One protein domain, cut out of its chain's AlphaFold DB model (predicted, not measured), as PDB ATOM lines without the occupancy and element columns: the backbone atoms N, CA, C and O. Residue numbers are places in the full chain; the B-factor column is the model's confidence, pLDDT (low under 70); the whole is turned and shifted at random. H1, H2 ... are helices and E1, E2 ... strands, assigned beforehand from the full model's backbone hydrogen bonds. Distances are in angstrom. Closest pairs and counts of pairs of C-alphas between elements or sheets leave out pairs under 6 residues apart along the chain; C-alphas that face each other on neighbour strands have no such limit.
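AT A GLANCE: This is residues 38 to 198 of the 240 residues of the protein "FTH domain-containing protein" of Caenorhabditis brenneri (UniProt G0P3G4). The printed part is wound in right-handed turns into a short solenoid: strands E1 to E6 stand side by side as one parallel wall, with a row of helices along one side and the other face bare. H1 stands at one end of this row and H7 at the other, while H2 and H4 cover part of the sheet. It has 161 residues, with seven named helices and six named strands in the order E1 H1 E2 H2 E3 H3 H4 E4 H5 E5 H6 E6 H7; the class is mixed, helices and strands. The sheet's order is E1 E2 E3 E4 E5 E6, parallel throughout. The whole is compact, with a radius of gyration of the C-alphas of 16.9 A, and only just elongated, spanning 52 by 34 by 24 A.

HOW THE PARTS SIT: Edge strand E1, residues 38 to 44, is parallel to E2, residues 71 to 80, with N 43 and O 77 at 2.8 A. E2 and E3, residues 93 to 102, pair through N 99 and O 76, 2.8 A; E2 bends by 98 degrees at residue 74 and E3 by 106 degrees at residue 96. E3 pairs with E4, residues 126 to 129, through N 98 and O 126, 2.9 A. E4 pairs with E5, residues 146 to 151, through N 129 and O 148, 2.8 A. E5 pairs with edge strand E6, residues 173 to 179, through N 177 and O 149, 2.8 A. The sheet is twisted. Each successive pair of strands, with the helix or helices between, forms a strand-helix-strand unit with a right-handed crossover. The hub, H2, residues 84 to 92, is on the sheet over E2 at a height of 9.0 A. H1, residues 52 to 66, touches H2 at a shallow tilt of 6 degrees, the same way; the closest C-alphas, of Ile 59 and Pro 85, are 6.1 A apart. H3, residues 109 to 115, touches H2 at a shallow tilt of 8 degrees, the same way; the closest C-alphas, of Ala 87 and Ile 115, are 5.5 A apart. H4, residues 119 to 123, is over E3 on the same face as H2. H5, residues 138 to 141, only grazes the sheet and touches H6, residues 155 to 165, closest at C-alphas of Ile 138 and Arg 157, 6.5 A. H6 touches H7, residues 188 to 197, at a steep tilt of 49 degrees, closest at C-alphas of Met 159 and Val 195, 6.3 A. Every O i to N i+4 pair is within hydrogen-bond range in H1, H3, H4, H6 and H7; H2 has 3 of 5, and H5 is too short for one.

IN THESE COORDINATES: E1 begins at C-alpha 38, (308.994, -2.686, -6.310). H1 measures 20.9 A, E2 20.0 A, E3 18.6 A and E6 19.1 A. H7 ends at C-alpha 197, (288.628, 14.991, -41.727).

THE WHOLE: The C-alphas farthest apart, of Asn 68 and Asp 185, are 52.5 A apart. The printed part has no cut and no long link. Residues 47 to 50, 104 to 108 and 182 have pLDDT under 70.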
ATOM      1  N   PHE A  38     309.365  -3.998  -6.807       84.19
ATOM      2  CA  PHE A  38     308.994  -2.686  -6.310       84.19
ATOM      3  C   PHE A  38     307.627  -2.320  -6.863       84.19
ATOM      4  O   PHE A  38     307.356  -2.512  -8.049       84.19
ATOM      5  N   GLU A  39     306.751  -1.794  -6.010       88.69
ATOM      6  CA  GLU A  39     305.550  -1.141  -6.520       88.69
ATOM      7  C   GLU A  39     305.940   0.164  -7.219       88.69
ATOM      8  O   GLU A  39     305.598   0.354  -8.378       88.69
ATOM      9  N   ASP A  40     306.737   1.000  -6.564       91.38
ATOM     10  CA  ASP A  40     307.212   2.274  -7.097       91.38
ATOM     11  C   ASP A  40     308.728   2.373  -6.901       91.38
ATOM     12  O   ASP A  40     309.239   2.120  -5.803       91.38
ATOM     13  N   LEU A  41     309.449   2.695  -7.974       89.94
ATOM     14  CA  LEU A  41     310.870   3.005  -7.943       89.94
ATOM     15  C   LEU A  41     311.122   4.327  -8.665       89.94
ATOM     16  O   LEU A  41     310.983   4.420  -9.883       89.94
ATOM     17  N   THR A  42     311.610   5.315  -7.920       91.12
ATOM     18  CA  THR A  42     312.053   6.599  -8.469       91.12
ATOM     19  C   THR A  42     313.578   6.706  -8.437       91.12
ATOM     20  O   THR A  42     314.197   6.629  -7.375       91.12
ATOM     21  N   ILE A  43     314.191   6.927  -9.602       89.94
ATOM     22  CA  ILE A  43     315.623   7.193  -9.773       89.94
ATOM     23  C   ILE A  43     315.776   8.653 -10.190       89.94
ATOM     24  O   ILE A  43     315.398   9.031 -11.297       89.94
ATOM     25  N   SER A  44     316.329   9.479  -9.305       88.38
ATOM     26  CA  SER A  44     316.450  10.919  -9.540       88.38
ATOM     27  C   SER A  44     317.901  11.373  -9.532       88.38
ATOM     28  O   SER A  44     318.606  11.204  -8.537       88.38
ATOM     29  N   PHE A  45     318.329  11.992 -10.631       84.12
ATOM     30  CA  PHE A  45     319.599  12.701 -10.735       84.12
ATOM     31  C   PHE A  45     319.327  14.192 -10.498       84.12
ATOM     32  O   PHE A  45     318.692  14.856 -11.318       84.12
ATOM     33  N   ASP A  46     319.747  14.703  -9.337       71.75
ATOM     34  CA  ASP A  46     319.438  16.068  -8.897       71.75
ATOM     35  C   ASP A  46     319.933  17.125  -9.902       71.75
ATOM     36  O   ASP A  46     321.063  17.071 -10.402       71.75
ATOM     37  N   LYS A  47     319.067  18.100 -10.192       65.12
ATOM     38  CA  LYS A  47     319.293  19.212 -11.118       65.12
ATOM     39  C   LYS A  47     320.382  20.161 -10.628       65.12
ATOM     40  O   LYS A  47     321.116  20.676 -11.474       65.12
ATOM     41  N   GLU A  48     320.474  20.398  -9.320       59.09
ATOM     42  CA  GLU A  48     321.261  21.507  -8.757       59.09
ATOM     43  C   GLU A  48     322.711  21.123  -8.420       59.09
ATOM     44  O   GLU A  48     323.598  21.971  -8.498       59.09
ATOM     45  N   GLU A  49     322.993  19.841  -8.158       52.50
ATOM     46  CA  GLU A  49     324.317  19.388  -7.686       52.50
ATOM     47  C   GLU A  49     325.074  18.462  -8.656       52.50
ATOM     48  O   GLU A  49     326.259  18.159  -8.465       52.50
ATOM     49  N   SER A  50     324.440  18.003  -9.738       57.44
ATOM     50  CA  SER A  50     325.110  17.117 -10.692       57.44
ATOM     51  C   SER A  50     325.942  17.925 -11.694       57.44
ATOM     52  O   SER A  50     325.438  18.670 -12.523       57.44
ATOM     53  N   HIS A  51     327.263  17.787 -11.691       72.38
ATOM     54  CA  HIS A  51     328.015  17.982 -12.934       72.38
ATOM     55  C   HIS A  51     327.625  16.820 -13.878       72.38
ATOM     56  O   HIS A  51     327.410  15.722 -13.361       72.38
ATOM     57  N   PRO A  52     327.538  16.972 -15.217       75.25
ATOM     58  CA  PRO A  52     327.218  15.849 -16.118       75.25
ATOM     59  C   PRO A  52     328.087  14.601 -15.873       75.25
ATOM     60  O   PRO A  52     327.638  13.464 -15.983       75.25
ATOM     61  N   GLU A  53     329.331  14.811 -15.443       79.69
ATOM     62  CA  GLU A  53     330.242  13.739 -15.036       79.69
ATOM     63  C   GLU A  53     329.784  12.967 -13.786       79.69
ATOM     64  O   GLU A  53     330.022  11.764 -13.695       79.69
ATOM     65  N   ASN A  54     329.137  13.626 -12.823       81.62
ATOM     66  CA  ASN A  54     328.627  12.992 -11.604       81.62
ATOM     67  C   ASN A  54     327.384  12.149 -11.899       81.62
ATOM     68  O   ASN A  54     327.270  11.034 -11.389       81.62
ATOM     69  N   GLU A  55     326.491  12.651 -12.756       83.00
ATOM     70  CA  GLU A  55     325.354  11.880 -13.271       83.00
ATOM     71  C   GLU A  55     325.866  10.627 -13.982       83.00
ATOM     72  O   GLU A  55     325.507   9.514 -13.604       83.00
ATOM     73  N   ARG A  56     326.831  10.778 -14.897       85.12
ATOM     74  CA  ARG A  56     327.426   9.642 -15.609       85.12
ATOM     75  C   ARG A  56     328.096   8.622 -14.686       85.12
ATOM     76  O   ARG A  56     327.902   7.421 -14.862       85.12
ATOM     77  N   LYS A  57     328.853   9.064 -13.674       85.94
ATOM     78  CA  LYS A  57     329.435   8.164 -12.656       85.94
ATOM     79  C   LYS A  57     328.350   7.403 -11.891       85.94
ATOM     80  O   LYS A  57     328.495   6.201 -11.670       85.94
ATOM     81  N   SER A  58     327.265   8.082 -11.529       86.06
ATOM     82  CA  SER A  58     326.127   7.480 -10.827       86.06
ATOM     83  C   SER A  58     325.412   6.456 -11.706       86.06
ATOM     84  O   SER A  58     325.125   5.356 -11.243       86.06
ATOM     85  N   ILE A  59     325.214   6.763 -12.992       88.56
ATOM     86  CA  ILE A  59     324.647   5.841 -13.982       88.56
ATOM     87  C   ILE A  59     325.511   4.591 -14.118       88.56
ATOM     88  O   ILE A  59     324.984   3.488 -14.039       88.56
ATOM     89  N   ILE A  60     326.832   4.736 -14.276       88.12
ATOM     90  CA  ILE A  60     327.753   3.592 -14.378       88.12
ATOM     91  C   ILE A  60     327.673   2.730 -13.115       88.12
ATOM     92  O   ILE A  60     327.591   1.504 -13.205       88.12
ATOM     93  N   SER A  61     327.663   3.367 -11.943       83.31
ATOM     94  CA  SER A  61     327.570   2.662 -10.669       83.31
ATOM     95  C   SER A  61     326.249   1.899 -10.532       83.31
ATOM     96  O   SER A  61     326.274   0.707 -10.227       83.31
ATOM     97  N   LEU A  62     325.114   2.547 -10.811       85.25
ATOM     98  CA  LEU A  62     323.788   1.925 -10.776       85.25
ATOM     99  C   LEU A  62     323.668   0.802 -11.805       85.25
ATOM    100  O   LEU A  62     323.259  -0.300 -11.460       85.25
ATOM    101  N   ASN A  63     324.093   1.034 -13.044       89.62
ATOM    102  CA  ASN A  63     324.088   0.026 -14.099       89.62
ATOM    103  C   ASN A  63     324.861  -1.229 -13.678       89.62
ATOM    104  O   ASN A  63     324.385  -2.344 -13.872       89.62
ATOM    105  N   SER A  64     326.026  -1.060 -13.047       83.56
ATOM    106  CA  SER A  64     326.798  -2.204 -12.570       83.56
ATOM    107  C   SER A  64     326.098  -2.950 -11.433       83.56
ATOM    108  O   SER A  64     326.114  -4.179 -11.436       83.56
ATOM    109  N   LEU A  65     325.443  -2.240 -10.509       76.06
ATOM    110  CA  LEU A  65     324.647  -2.855  -9.439       76.06
ATOM    111  C   LEU A  65     323.460  -3.661  -9.990       76.06
ATOM    112  O   LEU A  65     323.135  -4.728  -9.468       76.06
ATOM    113  N   LEU A  66     322.829  -3.164 -11.053       83.38
ATOM    114  CA  LEU A  66     321.654  -3.783 -11.662       83.38
ATOM    115  C   LEU A  66     322.011  -4.920 -12.633       83.38
ATOM    116  O   LEU A  66     321.217  -5.837 -12.791       83.38
ATOM    117  N   SER A  67     323.214  -4.919 -13.216       80.25
ATOM    118  CA  SER A  67     323.614  -5.779 -14.347       80.25
ATOM    119  C   SER A  67     323.431  -7.298 -14.189       80.25
ATOM    120  O   SER A  67     323.379  -8.007 -15.193       80.25
ATOM    121  N   ASN A  68     323.304  -7.813 -12.963       76.12
ATOM    122  CA  ASN A  68     323.087  -9.243 -12.701       76.12
ATOM    123  C   ASN A  68     321.633  -9.618 -12.415       76.12
ATOM    124  O   ASN A  68     321.350 -10.789 -12.165       76.12
ATOM    125  N   ASN A  69     320.727  -8.645 -12.388       75.06
ATOM    126  CA  ASN A  69     319.373  -8.829 -11.899       75.06
ATOM    127  C   ASN A  69     318.374  -8.165 -12.845       75.06
ATOM    128  O   ASN A  69     318.631  -7.115 -13.425       75.06
ATOM    129  N   LYS A  70     317.204  -8.786 -12.974       79.62
ATOM    130  CA  LYS A  70     316.038  -8.156 -13.586       79.62
ATOM    131  C   LYS A  70     315.028  -7.903 -12.492       79.62
ATOM    132  O   LYS A  70     314.635  -8.842 -11.802       79.62
ATOM    133  N   PHE A  71     314.623  -6.653 -12.347       84.56
ATOM    134  CA  PHE A  71     313.661  -6.257 -11.332       84.56
ATOM    135  C   PHE A  71     312.306  -6.048 -11.980       84.56
ATOM    136  O   PHE A  71     312.193  -5.363 -12.998       84.56
ATOM    137  N   HIS A  72     311.276  -6.621 -11.371       87.62
ATOM    138  CA  HIS A  72     309.920  -6.217 -11.690       87.62
ATOM    139  C   HIS A  72     309.597  -4.947 -10.907       87.62
ATOM    140  O   HIS A  72     309.738  -4.908  -9.680       87.62
ATOM    141  N   VAL A  73     309.181  -3.911 -11.623       89.62
ATOM    142  CA  VAL A  73     308.787  -2.628 -11.048       89.62
ATOM    143  C   VAL A  73     307.424  -2.294 -11.624       89.62
ATOM    144  O   VAL A  73     307.267  -2.331 -12.834       89.62
ATOM    145  N   LYS A  74     306.420  -2.000 -10.802       90.81
ATOM    146  CA  LYS A  74     305.103  -1.643 -11.347       90.81
ATOM    147  C   LYS A  74     305.124  -0.224 -11.926       90.81
ATOM    148  O   LYS A  74     304.674  -0.046 -13.056       90.81
ATOM    149  N   PHE A  75     305.704   0.734 -11.198       92.56
ATOM    150  CA  PHE A  75     305.902   2.126 -11.608       92.56
ATOM    151  C   PHE A  75     307.381   2.512 -11.538       92.56
ATOM    152  O   PHE A  75     307.966   2.556 -10.456       92.56
ATOM    153  N   LEU A  76     307.995   2.765 -12.694       94.44
ATOM    154  CA  LEU A  76     309.375   3.233 -12.784       94.44
ATOM    155  C   LEU A  76     309.393   4.710 -13.169       94.44
ATOM    156  O   LEU A  76     308.966   5.058 -14.267       94.44
ATOM    157  N   THR A  77     309.968   5.544 -12.309       92.94
ATOM    158  CA  THR A  77     310.184   6.970 -12.572       92.94
ATOM    159  C   THR A  77     311.673   7.246 -12.699       92.94
ATOM    160  O   THR A  77     312.452   6.921 -11.802       92.94
ATOM    161  N   VAL A  78     312.095   7.862 -13.802       91.00
ATOM    162  CA  VAL A  78     313.488   8.279 -14.006       91.00
ATOM    163  C   VAL A  78     313.531   9.776 -14.303       91.00
ATOM    164  O   VAL A  78     312.979  10.243 -15.293       91.00
ATOM    165  N   ASN A  79     314.221  10.527 -13.447       88.31
ATOM    166  CA  ASN A  79     314.407  11.971 -13.573       88.31
ATOM    167  C   ASN A  79     315.874  12.256 -13.878       88.31
ATOM    168  O   ASN A  79     316.733  11.991 -13.036       88.31
ATOM    169  N   ALA A  80     316.173  12.776 -15.065       86.88
ATOM    170  CA  ALA A  80     317.543  12.897 -15.553       86.88
ATOM    171  C   ALA A  80     317.764  14.112 -16.452       86.88
ATOM    172  O   ALA A  80     316.816  14.753 -16.906       86.88
ATOM    173  N   ARG A  81     319.026  14.438 -16.754       82.50
ATOM    174  CA  ARG A  81     319.325  15.518 -17.706       82.50
ATOM    175  C   ARG A  81     319.285  15.062 -19.148       82.50
ATOM    176  O   ARG A  81     318.880  15.849 -19.994       82.50
ATOM    177  N   THR A  82     319.722  13.841 -19.428       84.00
ATOM    178  CA  THR A  82     319.784  13.291 -20.787       84.00
ATOM    179  C   THR A  82     319.025  11.970 -20.872       84.00
ATOM    180  O   THR A  82     318.518  11.450 -19.880       84.00
ATOM    181  N   LEU A  83     318.959  11.407 -22.077       85.81
ATOM    182  CA  LEU A  83     318.382  10.086 -22.329       85.81
ATOM    183  C   LEU A  83     319.304   8.922 -21.942       85.81
ATOM    184  O   LEU A  83     318.840   7.785 -21.871       85.81
ATOM    185  N   GLU A  84     320.592   9.185 -21.697       89.12
ATOM    186  CA  GLU A  84     321.587   8.169 -21.331       89.12
ATOM    187  C   GLU A  84     321.143   7.301 -20.137       89.12
ATOM    188  O   GLU A  84     321.190   6.074 -20.267       89.12
ATOM    189  N   PRO A  85     320.664   7.856 -19.003       90.38
ATOM    190  CA  PRO A  85     320.184   7.033 -17.893       90.38
ATOM    191  C   PRO A  85     319.005   6.142 -18.270       90.38
ATOM    192  O   PRO A  85     319.018   4.968 -17.913       90.38
ATOM    193  N   LEU A  86     318.020   6.635 -19.027       91.00
ATOM    194  CA  LEU A  86     316.909   5.785 -19.464       91.00
ATOM    195  C   LEU A  86     317.414   4.650 -20.370       91.00
ATOM    196  O   LEU A  86     317.093   3.489 -20.132       91.00
ATOM    197  N   ALA A  87     318.264   4.966 -21.351       91.94
ATOM    198  CA  ALA A  87     318.852   3.974 -22.250       91.94
ATOM    199  C   ALA A  87     319.738   2.949 -21.523       91.94
ATOM    200  O   ALA A  87     319.835   1.802 -21.948       91.94
ATOM    201  N   THR A  88     320.388   3.346 -20.431       92.69
ATOM    202  CA  THR A  88     321.289   2.467 -19.677       92.69
ATOM    203  C   THR A  88     320.535   1.604 -18.669       92.69
ATOM    204  O   THR A  88     320.879   0.440 -18.481       92.69
ATOM    205  N   LEU A  89     319.521   2.165 -18.008       92.81
ATOM    206  CA  LEU A  89     318.885   1.544 -16.849       92.81
ATOM    207  C   LEU A  89     317.624   0.751 -17.209       92.81
ATOM    208  O   LEU A  89     317.394  -0.300 -16.613       92.81
ATOM    209  N   LEU A  90     316.846   1.189 -18.209       93.50
ATOM    210  CA  LEU A  90     315.610   0.511 -18.626       93.50
ATOM    211  C   LEU A  90     315.783  -0.995 -18.918       93.50
ATOM    212  O   LEU A  90     314.898  -1.755 -18.528       93.50
ATOM    213  N   PRO A  91     316.890  -1.483 -19.524       93.62
ATOM    214  CA  PRO A  91     317.086  -2.915 -19.766       93.62
ATOM    215  C   PRO A  91     317.002  -3.818 -18.523       93.62
ATOM    216  O   PRO A  91     316.712  -5.011 -18.665       93.62
ATOM    217  N   HIS A  92     317.233  -3.273 -17.326       91.44
ATOM    218  CA  HIS A  92     317.224  -4.022 -16.061       91.44
ATOM    219  C   HIS A  92     315.845  -4.099 -15.404       91.44
ATOM    220  O   HIS A  92     315.680  -4.813 -14.411       91.44
ATOM    221  N   PHE A  93     314.856  -3.392 -15.952       91.38
ATOM    222  CA  PHE A  93     313.518  -3.298 -15.383       91.38
ATOM    223  C   PHE A  93     312.473  -3.903 -16.318       91.38
ATOM    224  O   PHE A  93     312.406  -3.595 -17.508       91.38
ATOM    225  N   GLU A  94     311.622  -4.757 -15.760       91.31
ATOM    226  CA  GLU A  94     310.360  -5.143 -16.379       91.31
ATOM    227  C   GLU A  94     309.259  -4.307 -15.734       91.31
ATOM    228  O   GLU A  94     308.878  -4.579 -14.591       91.31
ATOM    229  N   THR A  95     308.792  -3.284 -16.457       92.12
ATOM    230  CA  THR A  95     307.807  -2.326 -15.948       92.12
ATOM    231  C   THR A  95     306.526  -2.268 -16.762       92.12
ATOM    232  O   THR A  95     306.548  -2.369 -17.990       92.12
ATOM    233  N   ASP A  96     305.413  -2.090 -16.053       89.88
ATOM    234  CA  ASP A  96     304.112  -1.806 -16.651       89.88
ATOM    235  C   ASP A  96     303.972  -0.305 -16.956       89.88
ATOM    236  O   ASP A  96     303.430   0.054 -18.004       89.88
ATOM    237  N   TYR A  97     304.505   0.551 -16.078       92.62
ATOM    238  CA  TYR A  97     304.410   2.007 -16.163       92.62
ATOM    239  C   TYR A  97     305.795   2.656 -16.152       92.62
ATOM    240  O   TYR A  97     306.650   2.315 -15.328       92.62
ATOM    241  N   LEU A  98     306.009   3.616 -17.047       94.06
ATOM    242  CA  LEU A  98     307.258   4.365 -17.149       94.06
ATOM    243  C   LEU A  98     307.001   5.872 -17.156       94.06
ATOM    244  O   LEU A  98     306.472   6.424 -18.119       94.06
ATOM    245  N   GLU A  99     307.462   6.560 -16.125       92.31
ATOM    246  CA  GLU A  99     307.568   8.012 -16.116       92.31
ATOM    247  C   GLU A  99     309.021   8.419 -16.373       92.31
ATOM    248  O   GLU A  99     309.954   7.941 -15.726       92.31
ATOM    249  N   PHE A 100     309.229   9.306 -17.342       87.50
ATOM    250  CA  PHE A 100     310.545   9.856 -17.626       87.50
ATOM    251  C   PHE A 100     310.489  11.374 -17.767       87.50
ATOM    252  O   PHE A 100     309.882  11.922 -18.698       87.50
ATOM    253  N   ASP A 101     311.175  12.050 -16.850       84.38
ATOM    254  CA  ASP A 101     311.381  13.490 -16.893       84.38
ATOM    255  C   ASP A 101     312.822  13.798 -17.314       84.38
ATOM    256  O   ASP A 101     313.791  13.469 -16.623       84.38
ATOM    257  N   CYS A 102     312.952  14.439 -18.474       79.19
ATOM    258  CA  CYS A 102     314.224  14.897 -19.010       79.19
ATOM    259  C   CYS A 102     314.327  16.411 -18.865       79.19
ATOM    260  O   CYS A 102     313.564  17.178 -19.456       79.19
ATOM    261  N   PHE A 103     315.320  16.837 -18.100       72.88
ATOM    262  CA  PHE A 103     315.508  18.219 -17.694       72.88
ATOM    263  C   PHE A 103     316.254  19.094 -18.704       72.88
ATOM    264  O   PHE A 103     316.192  20.319 -18.594       72.88
ATOM    265  N   SER A 104     316.964  18.487 -19.656       69.69
ATOM    266  CA  SER A 104     317.641  19.181 -20.754       69.69
ATOM    267  C   SER A 104     316.847  19.019 -22.057       69.69
ATOM    268  O   SER A 104     316.110  18.034 -22.196       69.69
ATOM    269  N   PRO A 105     316.993  19.926 -23.043       63.34
ATOM    270  CA  PRO A 105     316.508  19.673 -24.393       63.34
ATOM    271  C   PRO A 105     317.071  18.342 -24.898       63.34
ATOM    272  O   PRO A 105     318.286  18.133 -24.899       63.34
ATOM    273  N   MET A 106     316.185  17.425 -25.292       65.00
ATOM    274  CA  MET A 106     316.596  16.154 -25.877       65.00
ATOM    275  C   MET A 106     317.209  16.421 -27.250       65.00
ATOM    276  O   MET A 106     316.482  16.541 -28.223       65.00
ATOM    277  N   ASN A 107     318.532  16.507 -27.329       65.44
ATOM    278  CA  ASN A 107     319.243  16.563 -28.611       65.44
ATOM    279  C   ASN A 107     319.916  15.217 -28.947       65.44
ATOM    280  O   ASN A 107     320.388  15.020 -30.065       65.44
ATOM    281  N   ASP A 108     319.942  14.274 -27.999       68.44
ATOM    282  CA  ASP A 108     320.620  12.983 -28.141       68.44
ATOM    283  C   ASP A 108     319.726  11.931 -28.819       68.44
ATOM    284  O   ASP A 108     319.271  10.960 -28.206       68.44
ATOM    285  N   THR A 109     319.484  12.109 -30.117       71.75
ATOM    286  CA  THR A 109     318.664  11.203 -30.945       71.75
ATOM    287  C   THR A 109     319.182   9.759 -30.961       71.75
ATOM    288  O   THR A 109     318.385   8.821 -31.002       71.75
ATOM    289  N   ASN A 110     320.496   9.560 -30.821       81.19
ATOM    290  CA  ASN A 110     321.124   8.234 -30.790       81.19
ATOM    291  C   ASN A 110     320.562   7.328 -29.681       81.19
ATOM    292  O   ASN A 110     320.344   6.139 -29.907       81.19
ATOM    293  N   PHE A 111     320.304   7.866 -28.481       85.50
ATOM    294  CA  PHE A 111     319.772   7.056 -27.381       85.50
ATOM    295  C   PHE A 111     318.313   6.671 -27.604       85.50
ATOM    296  O   PHE A 111     317.916   5.572 -27.225       85.50
ATOM    297  N   LEU A 112     317.526   7.517 -28.271       81.94
ATOM    298  CA  LEU A 112     316.144   7.180 -28.610       81.94
ATOM    299  C   LEU A 112     316.068   5.987 -29.540       81.94
ATOM    300  O   LEU A 112     315.278   5.081 -29.291       81.94
ATOM    301  N   GLU A 113     316.907   5.959 -30.575       83.81
ATOM    302  CA  GLU A 113     316.951   4.824 -31.496       83.81
ATOM    303  C   GLU A 113     317.258   3.509 -30.780       83.81
ATOM    304  O   GLU A 113     316.780   2.453 -31.198       83.81
ATOM    305  N   VAL A 114     318.058   3.569 -29.715       90.19
ATOM    306  CA  VAL A 114     318.367   2.417 -28.871       90.19
ATOM    307  C   VAL A 114     317.163   2.060 -27.997       90.19
ATOM    308  O   VAL A 114     316.740   0.905 -28.016       90.19
ATOM    309  N   ILE A 115     316.572   3.035 -27.296       91.31
ATOM    310  CA  ILE A 115     315.437   2.839 -26.377       91.31
ATOM    311  C   ILE A 115     314.246   2.203 -27.097       91.31
ATOM    312  O   ILE A 115     313.759   1.161 -26.665       91.31
ATOM    313  N   VAL A 116     313.811   2.755 -28.236       91.12
ATOM    314  CA  VAL A 116     312.599   2.274 -28.932       91.12
ATOM    315  C   VAL A 116     312.734   0.847 -29.477       91.12
ATOM    316  O   VAL A 116     311.738   0.181 -29.771       91.12
ATOM    317  N   LYS A 117     313.969   0.346 -29.616       93.06
ATOM    318  CA  LYS A 117     314.253  -1.025 -30.062       93.06
ATOM    319  C   LYS A 117     314.233  -2.038 -28.914       93.06
ATOM    320  O   LYS A 117     314.100  -3.229 -29.207       93.06
ATOM    321  N   MET A 118     314.319  -1.598 -27.656       93.94
ATOM    322  CA  MET A 118     314.360  -2.472 -26.480       93.94
ATOM    323  C   MET A 118     313.062  -3.258 -26.301       93.94
ATOM    324  O   MET A 118     311.964  -2.736 -26.489       93.94
ATOM    325  N   ASP A 119     313.185  -4.511 -25.864       93.44
ATOM    326  CA  ASP A 119     312.023  -5.330 -25.510       93.44
ATOM    327  C   ASP A 119     311.316  -4.790 -24.262       93.44
ATOM    328  O   ASP A 119     310.100  -4.899 -24.151       93.44
ATOM    329  N   GLN A 120     312.070  -4.186 -23.339       93.38
ATOM    330  CA  GLN A 120     311.560  -3.550 -22.126       93.38
ATOM    331  C   GLN A 120     310.669  -2.364 -22.477       93.38
ATOM    332  O   GLN A 120     309.541  -2.310 -22.005       93.38
ATOM    333  N   TRP A 121     311.131  -1.486 -23.376       93.75
ATOM    334  CA  TRP A 121     310.332  -0.376 -23.899       93.75
ATOM    335  C   TRP A 121     309.018  -0.876 -24.502       93.75
ATOM    336  O   TRP A 121     307.955  -0.461 -24.073       93.75
ATOM    337  N   LYS A 122     309.075  -1.847 -25.421       93.38
ATOM    338  CA  LYS A 122     307.887  -2.374 -26.125       93.38
ATOM    339  C   LYS A 122     306.853  -3.054 -25.219       93.38
ATOM    340  O   LYS A 122     305.740  -3.309 -25.675       93.38
ATOM    341  N   LYS A 123     307.227  -3.419 -23.990       93.00
ATOM    342  CA  LYS A 123     306.338  -4.036 -22.996       93.00
ATOM    343  C   LYS A 123     305.672  -3.016 -22.073       93.00
ATOM    344  O   LYS A 123     304.723  -3.395 -21.388       93.00
ATOM    345  N   VAL A 124     306.147  -1.768 -22.057       94.00
ATOM    346  CA  VAL A 124     305.542  -0.697 -21.263       94.00
ATOM    347  C   VAL A 124     304.107  -0.490 -21.734       94.00
ATOM    348  O   VAL A 124     303.833  -0.345 -22.926       94.00
ATOM    349  N   LYS A 125     303.169  -0.504 -20.790       94.25
ATOM    350  CA  LYS A 125     301.745  -0.313 -21.071       94.25
ATOM    351  C   LYS A 125     301.378   1.155 -21.037       94.25
ATOM    352  O   LYS A 125     300.487   1.559 -21.779       94.25
ATOM    353  N   GLU A 126     302.037   1.924 -20.181       95.00
ATOM    354  CA  GLU A 126     301.717   3.326 -19.959       95.00
ATOM    355  C   GLU A 126     302.987   4.143 -19.764       95.00
ATOM    356  O   GLU A 126     303.881   3.735 -19.018       95.00
ATOM    357  N   PHE A 127     303.080   5.299 -20.422       91.88
ATOM    358  CA  PHE A 127     304.209   6.194 -20.195       91.88
ATOM    359  C   PHE A 127     303.861   7.679 -20.162       91.88
ATOM    360  O   PHE A 127     302.987   8.167 -20.882       91.88
ATOM    361  N   TYR A 128     304.632   8.402 -19.353       91.12
ATOM    362  CA  TYR A 128     304.635   9.857 -19.248       91.12
ATOM    363  C   TYR A 128     306.020  10.384 -19.629       91.12
ATOM    364  O   TYR A 128     307.003  10.086 -18.954       91.12
ATOM    365  N   LEU A 129     306.111  11.170 -20.705       88.31
ATOM    366  CA  LEU A 129     307.359  11.769 -21.188       88.31
ATOM    367  C   LEU A 129     307.218  13.290 -21.274       88.31
ATOM    368  O   LEU A 129     306.518  13.818 -22.145       88.31
ATOM    369  N   ARG A 130     307.923  14.030 -20.410       82.81
ATOM    370  CA  ARG A 130     307.794  15.501 -20.361       82.81
ATOM    371  C   ARG A 130     308.327  16.214 -21.609       82.81
ATOM    372  O   ARG A 130     307.970  17.358 -21.848       82.81
ATOM    373  N   SER A 131     309.187  15.598 -22.412       76.88
ATOM    374  CA  SER A 131     309.685  16.206 -23.649       76.88
ATOM    375  C   SER A 131     310.176  15.124 -24.592       76.88
ATOM    376  O   SER A 131     310.870  14.220 -24.156       76.88
ATOM    377  N   LEU A 132     309.839  15.222 -25.875       80.06
ATOM    378  CA  LEU A 132     310.423  14.411 -26.946       80.06
ATOM    379  C   LEU A 132     311.083  15.316 -27.994       80.06
ATOM    380  O   LEU A 132     310.559  16.409 -28.241       80.06
ATOM    381  N   PRO A 133     312.195  14.908 -28.631       79.88
ATOM    382  CA  PRO A 133     312.747  15.651 -29.755       79.88
ATOM    383  C   PRO A 133     311.814  15.622 -30.958       79.88
ATOM    384  O   PRO A 133     310.947  14.749 -31.114       79.88
ATOM    385  N   ASP A 134     312.023  16.578 -31.850       80.69
ATOM    386  CA  ASP A 134     311.220  16.713 -33.059       80.69
ATOM    387  C   ASP A 134     311.472  15.567 -34.048       80.69
ATOM    388  O   ASP A 134     310.573  15.197 -34.797       80.69
ATOM    389  N   GLU A 135     312.628  14.915 -33.962       82.06
ATOM    390  CA  GLU A 135     312.997  13.742 -34.754       82.06
ATOM    391  C   GLU A 135     312.454  12.425 -34.173       82.06
ATOM    392  O   GLU A 135     312.602  11.374 -34.796       82.06
ATOM    393  N   PHE A 136     311.824  12.443 -32.989       85.25
ATOM    394  CA  PHE A 136     311.300  11.221 -32.377       85.25
ATOM    395  C   PHE A 136     310.234  10.565 -33.284       85.25
ATOM    396  O   PHE A 136     309.276  11.250 -33.679       85.25
ATOM    397  N   PRO A 137     310.342   9.251 -33.575       88.88
ATOM    398  CA  PRO A 137     309.359   8.532 -34.380       88.88
ATOM    399  C   PRO A 137     308.071   8.342 -33.576       88.88
ATOM    400  O   PRO A 137     308.000   7.481 -32.699       88.88
ATOM    401  N   ILE A 138     307.043   9.144 -33.862       91.38
ATOM    402  CA  ILE A 138     305.770   9.135 -33.119       91.38
ATOM    403  C   ILE A 138     305.133   7.735 -33.092       91.38
ATOM    404  O   ILE A 138     304.502   7.353 -32.112       91.38
ATOM    405  N   GLU A 139     305.373   6.934 -34.129       91.81
ATOM    406  CA  GLU A 139     304.930   5.550 -34.288       91.81
ATOM    407  C   GLU A 139     305.406   4.637 -33.145       91.81
ATOM    408  O   GLU A 139     304.721   3.682 -32.778       91.81
ATOM    409  N   ALA A 140     306.557   4.947 -32.543       91.44
ATOM    410  CA  ALA A 140     307.112   4.180 -31.434       91.44
ATOM    411  C   ALA A 140     306.288   4.301 -30.141       91.44
ATOM    412  O   ALA A 140     306.509   3.514 -29.221       91.44
ATOM    413  N   LEU A 141     305.340   5.242 -30.065       91.19
ATOM    414  CA  LEU A 141     304.469   5.439 -28.904       91.19
ATOM    415  C   LEU A 141     303.272   4.476 -28.877       91.19
ATOM    416  O   LEU A 141     302.762   4.152 -27.811       91.19
ATOM    417  N   PHE A 142     302.828   3.980 -30.035       91.06
ATOM    418  CA  PHE A 142     301.526   3.306 -30.169       91.06
ATOM    419  C   PHE A 142     301.505   1.831 -29.753       91.06
ATOM    420  O   PHE A 142     300.504   1.148 -29.959       91.06
ATOM    421  N   HIS A 143     302.597   1.323 -29.178       91.81
ATOM    422  CA  HIS A 143     302.573   0.025 -28.504       91.81
ATOM    423  C   HIS A 143     301.890   0.117 -27.128       91.81
ATOM    424  O   HIS A 143     301.346  -0.882 -26.659       91.81
ATOM    425  N   ALA A 144     301.898   1.301 -26.504       93.06
ATOM    426  CA  ALA A 144     301.289   1.528 -25.203       93.06
ATOM    427  C   ALA A 144     299.768   1.678 -25.285       93.06
ATOM    428  O   ALA A 144     299.192   2.087 -26.298       93.06
ATOM    429  N   ARG A 145     299.126   1.358 -24.163       94.56
ATOM    430  CA  ARG A 145     297.703   1.565 -23.925       94.56
ATOM    431  C   ARG A 145     297.409   3.027 -23.614       94.56
ATOM    432  O   ARG A 145     296.442   3.572 -24.146       94.56
ATOM    433  N   GLU A 146     298.253   3.641 -22.787       95.31
ATOM    434  CA  GLU A 146     298.143   5.053 -22.434       95.31
ATOM    435  C   GLU A 146     299.460   5.796 -22.646       95.31
ATOM    436  O   GLU A 146     300.542   5.276 -22.372       95.31
ATOM    437  N   CYS A 147     299.381   7.026 -23.148       93.12
ATOM    438  CA  CYS A 147     300.553   7.879 -23.251       93.12
ATOM    439  C   CYS A 147     300.261   9.341 -22.955       93.12
ATOM    440  O   CYS A 147     299.228   9.886 -23.341       93.12
ATOM    441  N   TYR A 148     301.224   9.988 -22.314       92.62
ATOM    442  CA  TYR A 148     301.264  11.427 -22.136       92.62
ATOM    443  C   TYR A 148     302.625  11.927 -22.595       92.62
ATOM    444  O   TYR A 148     303.648  11.546 -22.024       92.62
ATOM    445  N   VAL A 149     302.666  12.764 -23.630       90.56
ATOM    446  CA  VAL A 149     303.934  13.245 -24.190       90.56
ATOM    447  C   VAL A 149     303.871  14.710 -24.592       90.56
ATOM    448  O   VAL A 149     302.857  15.190 -25.096       90.56
ATOM    449  N   HIS A 150     304.981  15.430 -24.425       87.62
ATOM    450  CA  HIS A 150     305.139  16.774 -24.994       87.62
ATOM    451  C   HIS A 150     305.923  16.691 -26.294       87.62
ATOM    452  O   HIS A 150     307.095  16.298 -26.314       87.62
ATOM    453  N   VAL A 151     305.289  17.087 -27.390       87.75
ATOM    454  CA  VAL A 151     305.799  16.859 -28.739       87.75
ATOM    455  C   VAL A 151     305.291  17.941 -29.683       87.75
ATOM    456  O   VAL A 151     304.207  18.477 -29.496       87.75
ATOM    457  N   LYS A 152     306.063  18.277 -30.716       88.56
ATOM    458  CA  LYS A 152     305.576  19.132 -31.799       88.56
ATOM    459  C   LYS A 152     304.625  18.340 -32.700       88.56
ATOM    460  O   LYS A 152     305.060  17.365 -33.325       88.56
ATOM    461  N   LEU A 153     303.357  18.745 -32.791       90.81
ATOM    462  CA  LEU A 153     302.378  18.134 -33.695       90.81
ATOM    463  C   LEU A 153     302.477  18.775 -35.083       90.81
ATOM    464  O   LEU A 153     301.945  19.854 -35.343       90.81
ATOM    465  N   THR A 154     303.204  18.109 -35.974       91.81
ATOM    466  CA  THR A 154     303.266  18.449 -37.400       91.81
ATOM    467  C   THR A 154     302.167  17.719 -38.169       91.81
ATOM    468  O   THR A 154     301.622  16.722 -37.693       91.81
ATOM    469  N   GLU A 155     301.875  18.170 -39.389       93.00
ATOM    470  CA  GLU A 155     300.948  17.475 -40.289       93.00
ATOM    471  C   GLU A 155     301.349  16.008 -40.521       93.00
ATOM    472  O   GLU A 155     300.509  15.121 -40.396       93.00
ATOM    473  N   ASP A 156     302.639  15.731 -40.757       94.06
ATOM    474  CA  ASP A 156     303.169  14.363 -40.899       94.06
ATOM    475  C   ASP A 156     302.853  13.485 -39.680       94.06
ATOM    476  O   ASP A 156     302.330  12.375 -39.815       94.06
ATOM    477  N   ARG A 157     303.101  13.998 -38.469       93.69
ATOM    478  CA  ARG A 157     302.804  13.269 -37.229       93.69
ATOM    479  C   ARG A 157     301.307  13.041 -37.048       93.69
ATOM    480  O   ARG A 157     300.921  11.948 -36.644       93.69
ATOM    481  N   LEU A 158     300.466  14.022 -37.374       94.44
ATOM    482  CA  LEU A 158     299.009  13.877 -37.311       94.44
ATOM    483  C   LEU A 158     298.488  12.836 -38.308       94.44
ATOM    484  O   LEU A 158     297.626  12.039 -37.943       94.44
ATOM    485  N   MET A 159     299.037  12.780 -39.526       95.19
ATOM    486  CA  MET A 159     298.695  11.734 -40.500       95.19
ATOM    487  C   MET A 159     299.055  10.342 -39.971       95.19
ATOM    488  O   MET A 159     298.242   9.425 -40.044       95.19
ATOM    489  N   LYS A 160     300.237  10.191 -39.363       95.38
ATOM    490  CA  LYS A 160     300.662   8.931 -38.734       95.38
ATOM    491  C   LYS A 160     299.771   8.540 -37.559       95.38
ATOM    492  O   LYS A 160     299.357   7.386 -37.478       95.38
ATOM    493  N   ILE A 161     299.437   9.497 -36.686       94.94
ATOM    494  CA  ILE A 161     298.477   9.303 -35.590       94.94
ATOM    495  C   ILE A 161     297.158   8.774 -36.165       94.94
ATOM    496  O   ILE A 161     296.732   7.682 -35.796       94.94
ATOM    497  N   ARG A 162     296.551   9.487 -37.120       94.12
ATOM    498  CA  ARG A 162     295.294   9.093 -37.775       94.12
ATOM    499  C   ARG A 162     295.340   7.663 -38.309       94.12
ATOM    500  O   ARG A 162     294.466   6.851 -38.008       94.12
ATOM    501  N   ASP A 163     296.367   7.355 -39.095       92.62
ATOM    502  CA  ASP A 163     296.487   6.071 -39.781       92.62
ATOM    503  C   ASP A 163     296.687   4.902 -38.803       92.62
ATOM    504  O   ASP A 163     296.349   3.762 -39.134       92.62
ATOM    505  N   ILE A 164     297.232   5.159 -37.608       90.38
ATOM    506  CA  ILE A 164     297.428   4.157 -36.554       90.38
ATOM    507  C   ILE A 164     296.177   3.989 -35.687       90.38
ATOM    508  O   ILE A 164     295.820   2.850 -35.366       90.38
ATOM    509  N   LEU A 165     295.491   5.083 -35.340       87.25
ATOM    510  CA  LEU A 165     294.281   5.075 -34.506       87.25
ATOM    511  C   LEU A 165     293.192   4.151 -35.062       87.25
ATOM    512  O   LEU A 165     292.519   3.452 -34.309       87.25
ATOM    513  N   LEU A 166     293.055   4.104 -36.387       81.50
ATOM    514  CA  LEU A 166     292.061   3.270 -37.066       81.50
ATOM    515  C   LEU A 166     292.451   1.787 -37.140       81.50
ATOM    516  O   LEU A 166     291.589   0.931 -37.334       81.50
ATOM    517  N   LYS A 167     293.738   1.465 -36.982       86.06
ATOM    518  CA  LYS A 167     294.262   0.091 -37.061       86.06
ATOM    519  C   LYS A 167     294.392  -0.565 -35.690       86.06
ATOM    520  O   LYS A 167     294.318  -1.787 -35.583       86.06
ATOM    521  N   THR A 168     294.612   0.234 -34.652       84.38
ATOM    522  CA  THR A 168     294.980  -0.253 -33.322       84.38
ATOM    523  C   THR A 168     293.778  -0.261 -32.391       84.38
ATOM    524  O   THR A 168     293.125   0.759 -32.187       84.38
ATOM    525  N   SER A 169     293.499  -1.416 -31.782       84.69
ATOM    526  CA  SER A 169     292.398  -1.581 -30.824       84.69
ATOM    527  C   SER A 169     292.825  -1.630 -29.354       84.69
ATOM    528  O   SER A 169     291.985  -1.706 -28.450       84.69
ATOM    529  N   THR A 170     294.131  -1.605 -29.108       87.06
ATOM    530  CA  THR A 170     294.736  -1.825 -27.792       87.06
ATOM    531  C   THR A 170     294.952  -0.548 -26.994       87.06
ATOM    532  O   THR A 170     295.144  -0.646 -25.786       87.06
ATOM    533  N   PHE A 171     294.906   0.623 -27.633       92.88
ATOM    534  CA  PHE A 171     295.038   1.895 -26.932       92.88
ATOM    535  C   PHE A 171     293.729   2.315 -26.264       92.88
ATOM    536  O   PHE A 171     292.643   1.979 -26.749       92.88
ATOM    537  N   ASP A 172     293.860   3.088 -25.192       94.19
ATOM    538  CA  ASP A 172     292.745   3.708 -24.485       94.19
ATOM    539  C   ASP A 172     292.853   5.231 -24.473       94.19
ATOM    540  O   ASP A 172     291.853   5.898 -24.740       94.19
ATOM    541  N   ARG A 173     294.042   5.797 -24.223       95.25
ATOM    542  CA  ARG A 173     294.192   7.252 -24.098       95.25
ATOM    543  C   ARG A 173     295.569   7.766 -24.483       95.25
ATOM    544  O   ARG A 173     296.563   7.387 -23.882       95.25
ATOM    545  N   PHE A 174     295.620   8.723 -25.400       95.44
ATOM    546  CA  PHE A 174     296.833   9.469 -25.723       95.44
ATOM    547  C   PHE A 174     296.639  10.960 -25.480       95.44
ATOM    548  O   PHE A 174     295.619  11.535 -25.860       95.44
ATOM    549  N   VAL A 175     297.630  11.588 -24.855       94.25
ATOM    550  CA  VAL A 175     297.648  13.018 -24.552       94.25
ATOM    551  C   VAL A 175     298.913  13.625 -25.137       94.25
ATOM    552  O   VAL A 175     300.024  13.361 -24.676       94.25
ATOM    553  N   PHE A 176     298.735  14.458 -26.155       93.06
ATOM    554  CA  PHE A 176     299.822  15.171 -26.810       93.06
ATOM    555  C   PHE A 176     299.796  16.636 -26.393       93.06
ATOM    556  O   PHE A 176     298.877  17.375 -26.738       93.06
ATOM    557  N   HIS A 177     300.818  17.069 -25.666       89.69
ATOM    558  CA  HIS A 177     301.048  18.480 -25.388       89.69
ATOM    559  C   HIS A 177     301.821  19.081 -26.549       89.69
ATOM    560  O   HIS A 177     303.030  18.861 -26.676       89.69
ATOM    561  N   ASP A 178     301.113  19.818 -27.402       87.75
ATOM    562  CA  ASP A 178     301.731  20.471 -28.545       87.75
ATOM    563  C   ASP A 178     302.724  21.537 -28.070       87.75
ATOM    564  O   ASP A 178     302.358  22.492 -27.375       87.75
ATOM    565  N   LYS A 179     303.994  21.364 -28.438       79.75
ATOM    566  CA  LYS A 179     305.021  22.390 -28.241       79.75
ATOM    567  C   LYS A 179     304.695  23.556 -29.170       79.75
ATOM    568  O   LYS A 179     304.685  23.365 -30.384       79.75
ATOM    569  N   LYS A 180     304.439  24.742 -28.605       70.06
ATOM    570  CA  LYS A 180     304.118  25.960 -29.364       70.06
ATOM    571  C   LYS A 180     305.127  26.160 -30.500       70.06
ATOM    572  O   LYS A 180     306.288  26.480 -30.254       70.06
ATOM    573  N   ASP A 181     304.669  25.987 -31.734       70.31
ATOM    574  CA  ASP A 181     305.433  26.329 -32.927       70.31
ATOM    575  C   ASP A 181     305.078  27.759 -33.329       70.31
ATOM    576  O   ASP A 181     304.010  28.010 -33.884       70.31
ATOM    577  N   GLU A 182     305.955  28.710 -33.009       67.94
ATOM    578  CA  GLU A 182     305.733  30.130 -33.319       67.94
ATOM    579  C   GLU A 182     305.669  30.412 -34.824       67.94
ATOM    580  O   GLU A 182     305.172  31.460 -35.221       67.94
ATOM    581  N   ASN A 183     306.124  29.463 -35.647       70.31
ATOM    582  CA  ASN A 183     306.096  29.549 -37.103       70.31
ATOM    583  C   ASN A 183     304.921  28.777 -37.722       70.31
ATOM    584  O   ASN A 183     304.904  28.579 -38.936       70.31
ATOM    585  N   ARG A 184     303.967  28.281 -36.923       74.56
ATOM    586  CA  ARG A 184     302.792  27.605 -37.479       74.56
ATOM    587  C   ARG A 184     301.813  28.645 -38.027       74.56
ATOM    588  O   ARG A 184     301.209  29.392 -37.263       74.56
ATOM    589  N   ASP A 185     301.635  28.637 -39.345       74.38
ATOM    590  CA  ASP A 185     300.724  29.548 -40.053       74.38
ATOM    591  C   ASP A 185     299.232  29.248 -39.796       74.38
ATOM    592  O   ASP A 185     298.378  30.122 -39.934       74.38
ATOM    593  N   GLU A 186     298.906  28.006 -39.425       82.06
ATOM    594  CA  GLU A 186     297.541  27.506 -39.220       82.06
ATOM    595  C   GLU A 186     297.286  27.166 -37.741       82.06
ATOM    596  O   GLU A 186     298.155  26.630 -37.053       82.06
ATOM    597  N   ASP A 187     296.084  27.447 -37.228       87.12
ATOM    598  CA  ASP A 187     295.724  27.036 -35.866       87.12
ATOM    599  C   ASP A 187     295.721  25.498 -35.745       87.12
ATOM    600  O   ASP A 187     295.288  24.786 -36.655       87.12
ATOM    601  N   LEU A 188     296.208  24.976 -34.613       87.44
ATOM    602  CA  LEU A 188     296.308  23.534 -34.362       87.44
ATOM    603  C   LEU A 188     294.967  22.813 -34.551       87.44
ATOM    604  O   LEU A 188     294.941  21.693 -35.053       87.44
ATOM    605  N   GLU A 189     293.866  23.441 -34.146       89.25
ATOM    606  CA  GLU A 189     292.533  22.868 -34.272       89.25
ATOM    607  C   GLU A 189     292.126  22.708 -35.740       89.25
ATOM    608  O   GLU A 189     291.637  21.646 -36.125       89.25
ATOM    609  N   VAL A 190     292.410  23.717 -36.568       90.94
ATOM    610  CA  VAL A 190     292.136  23.680 -38.013       90.94
ATOM    611  C   VAL A 190     292.982  22.601 -38.687       90.94
ATOM    612  O   VAL A 190     292.460  21.815 -39.481       90.94
ATOM    613  N   LEU A 191     294.265  22.502 -38.321       92.12
ATOM    614  CA  LEU A 191     295.159  21.464 -38.832       92.12
ATOM    615  C   LEU A 191     294.663  20.055 -38.464       92.12
ATOM    616  O   LEU A 191     294.640  19.167 -39.318       92.12
ATOM    617  N   ILE A 192     294.243  19.844 -37.212       92.69
ATOM    618  CA  ILE A 192     293.681  18.563 -36.757       92.69
ATOM    619  C   ILE A 192     292.418  18.231 -37.545       92.69
ATOM    620  O   ILE A 192     292.332  17.135 -38.095       92.69
ATOM    621  N   ASP A 193     291.469  19.159 -37.653       93.50
ATOM    622  CA  ASP A 193     290.212  18.899 -38.356       93.50
ATOM    623  C   ASP A 193     290.437  18.620 -39.847       93.50
ATOM    624  O   ASP A 193     289.778  17.741 -40.405       93.50
ATOM    625  N   ARG A 194     291.413  19.278 -40.484       95.00
ATOM    626  CA  ARG A 194     291.805  18.988 -41.869       95.00
ATOM    627  C   ARG A 194     292.403  17.591 -42.016       95.00
ATOM    628  O   ARG A 194     291.974  16.829 -42.883       95.00
ATOM    629  N   VAL A 195     293.405  17.250 -41.203       95.56
ATOM    630  CA  VAL A 195     294.123  15.970 -41.318       95.56
ATOM    631  C   VAL A 195     293.214  14.798 -40.960       95.56
ATOM    632  O   VAL A 195     293.195  13.790 -41.676       95.56
ATOM    633  N   MET A 196     292.450  14.934 -39.877       94.94
ATOM    634  CA  MET A 196     291.527  13.903 -39.417       94.94
ATOM    635  C   MET A 196     290.313  13.787 -40.351       94.94
ATOM    636  O   MET A 196     289.924  12.679 -40.731       94.94
ATOM    637  N   GLY A 197     289.770  14.919 -40.809       94.00
ATOM    638  CA  GLY A 197     288.628  14.991 -41.727       94.00
ATOM    639  C   GLY A 197     288.895  14.510 -43.147       94.00
ATOM    640  O   GLY A 197     287.951  14.304 -43.900       94.00
ATOM    641  N   ALA A 198     290.151  14.245 -43.507       93.88
ATOM    642  CA  ALA A 198     290.479  13.546 -44.746       93.88
ATOM    643  C   ALA A 198     290.028  12.068 -44.756       93.88
ATOM    644  O   ALA A 198     290.153  11.407 -45.785       93.88
TER     645      ALA A 198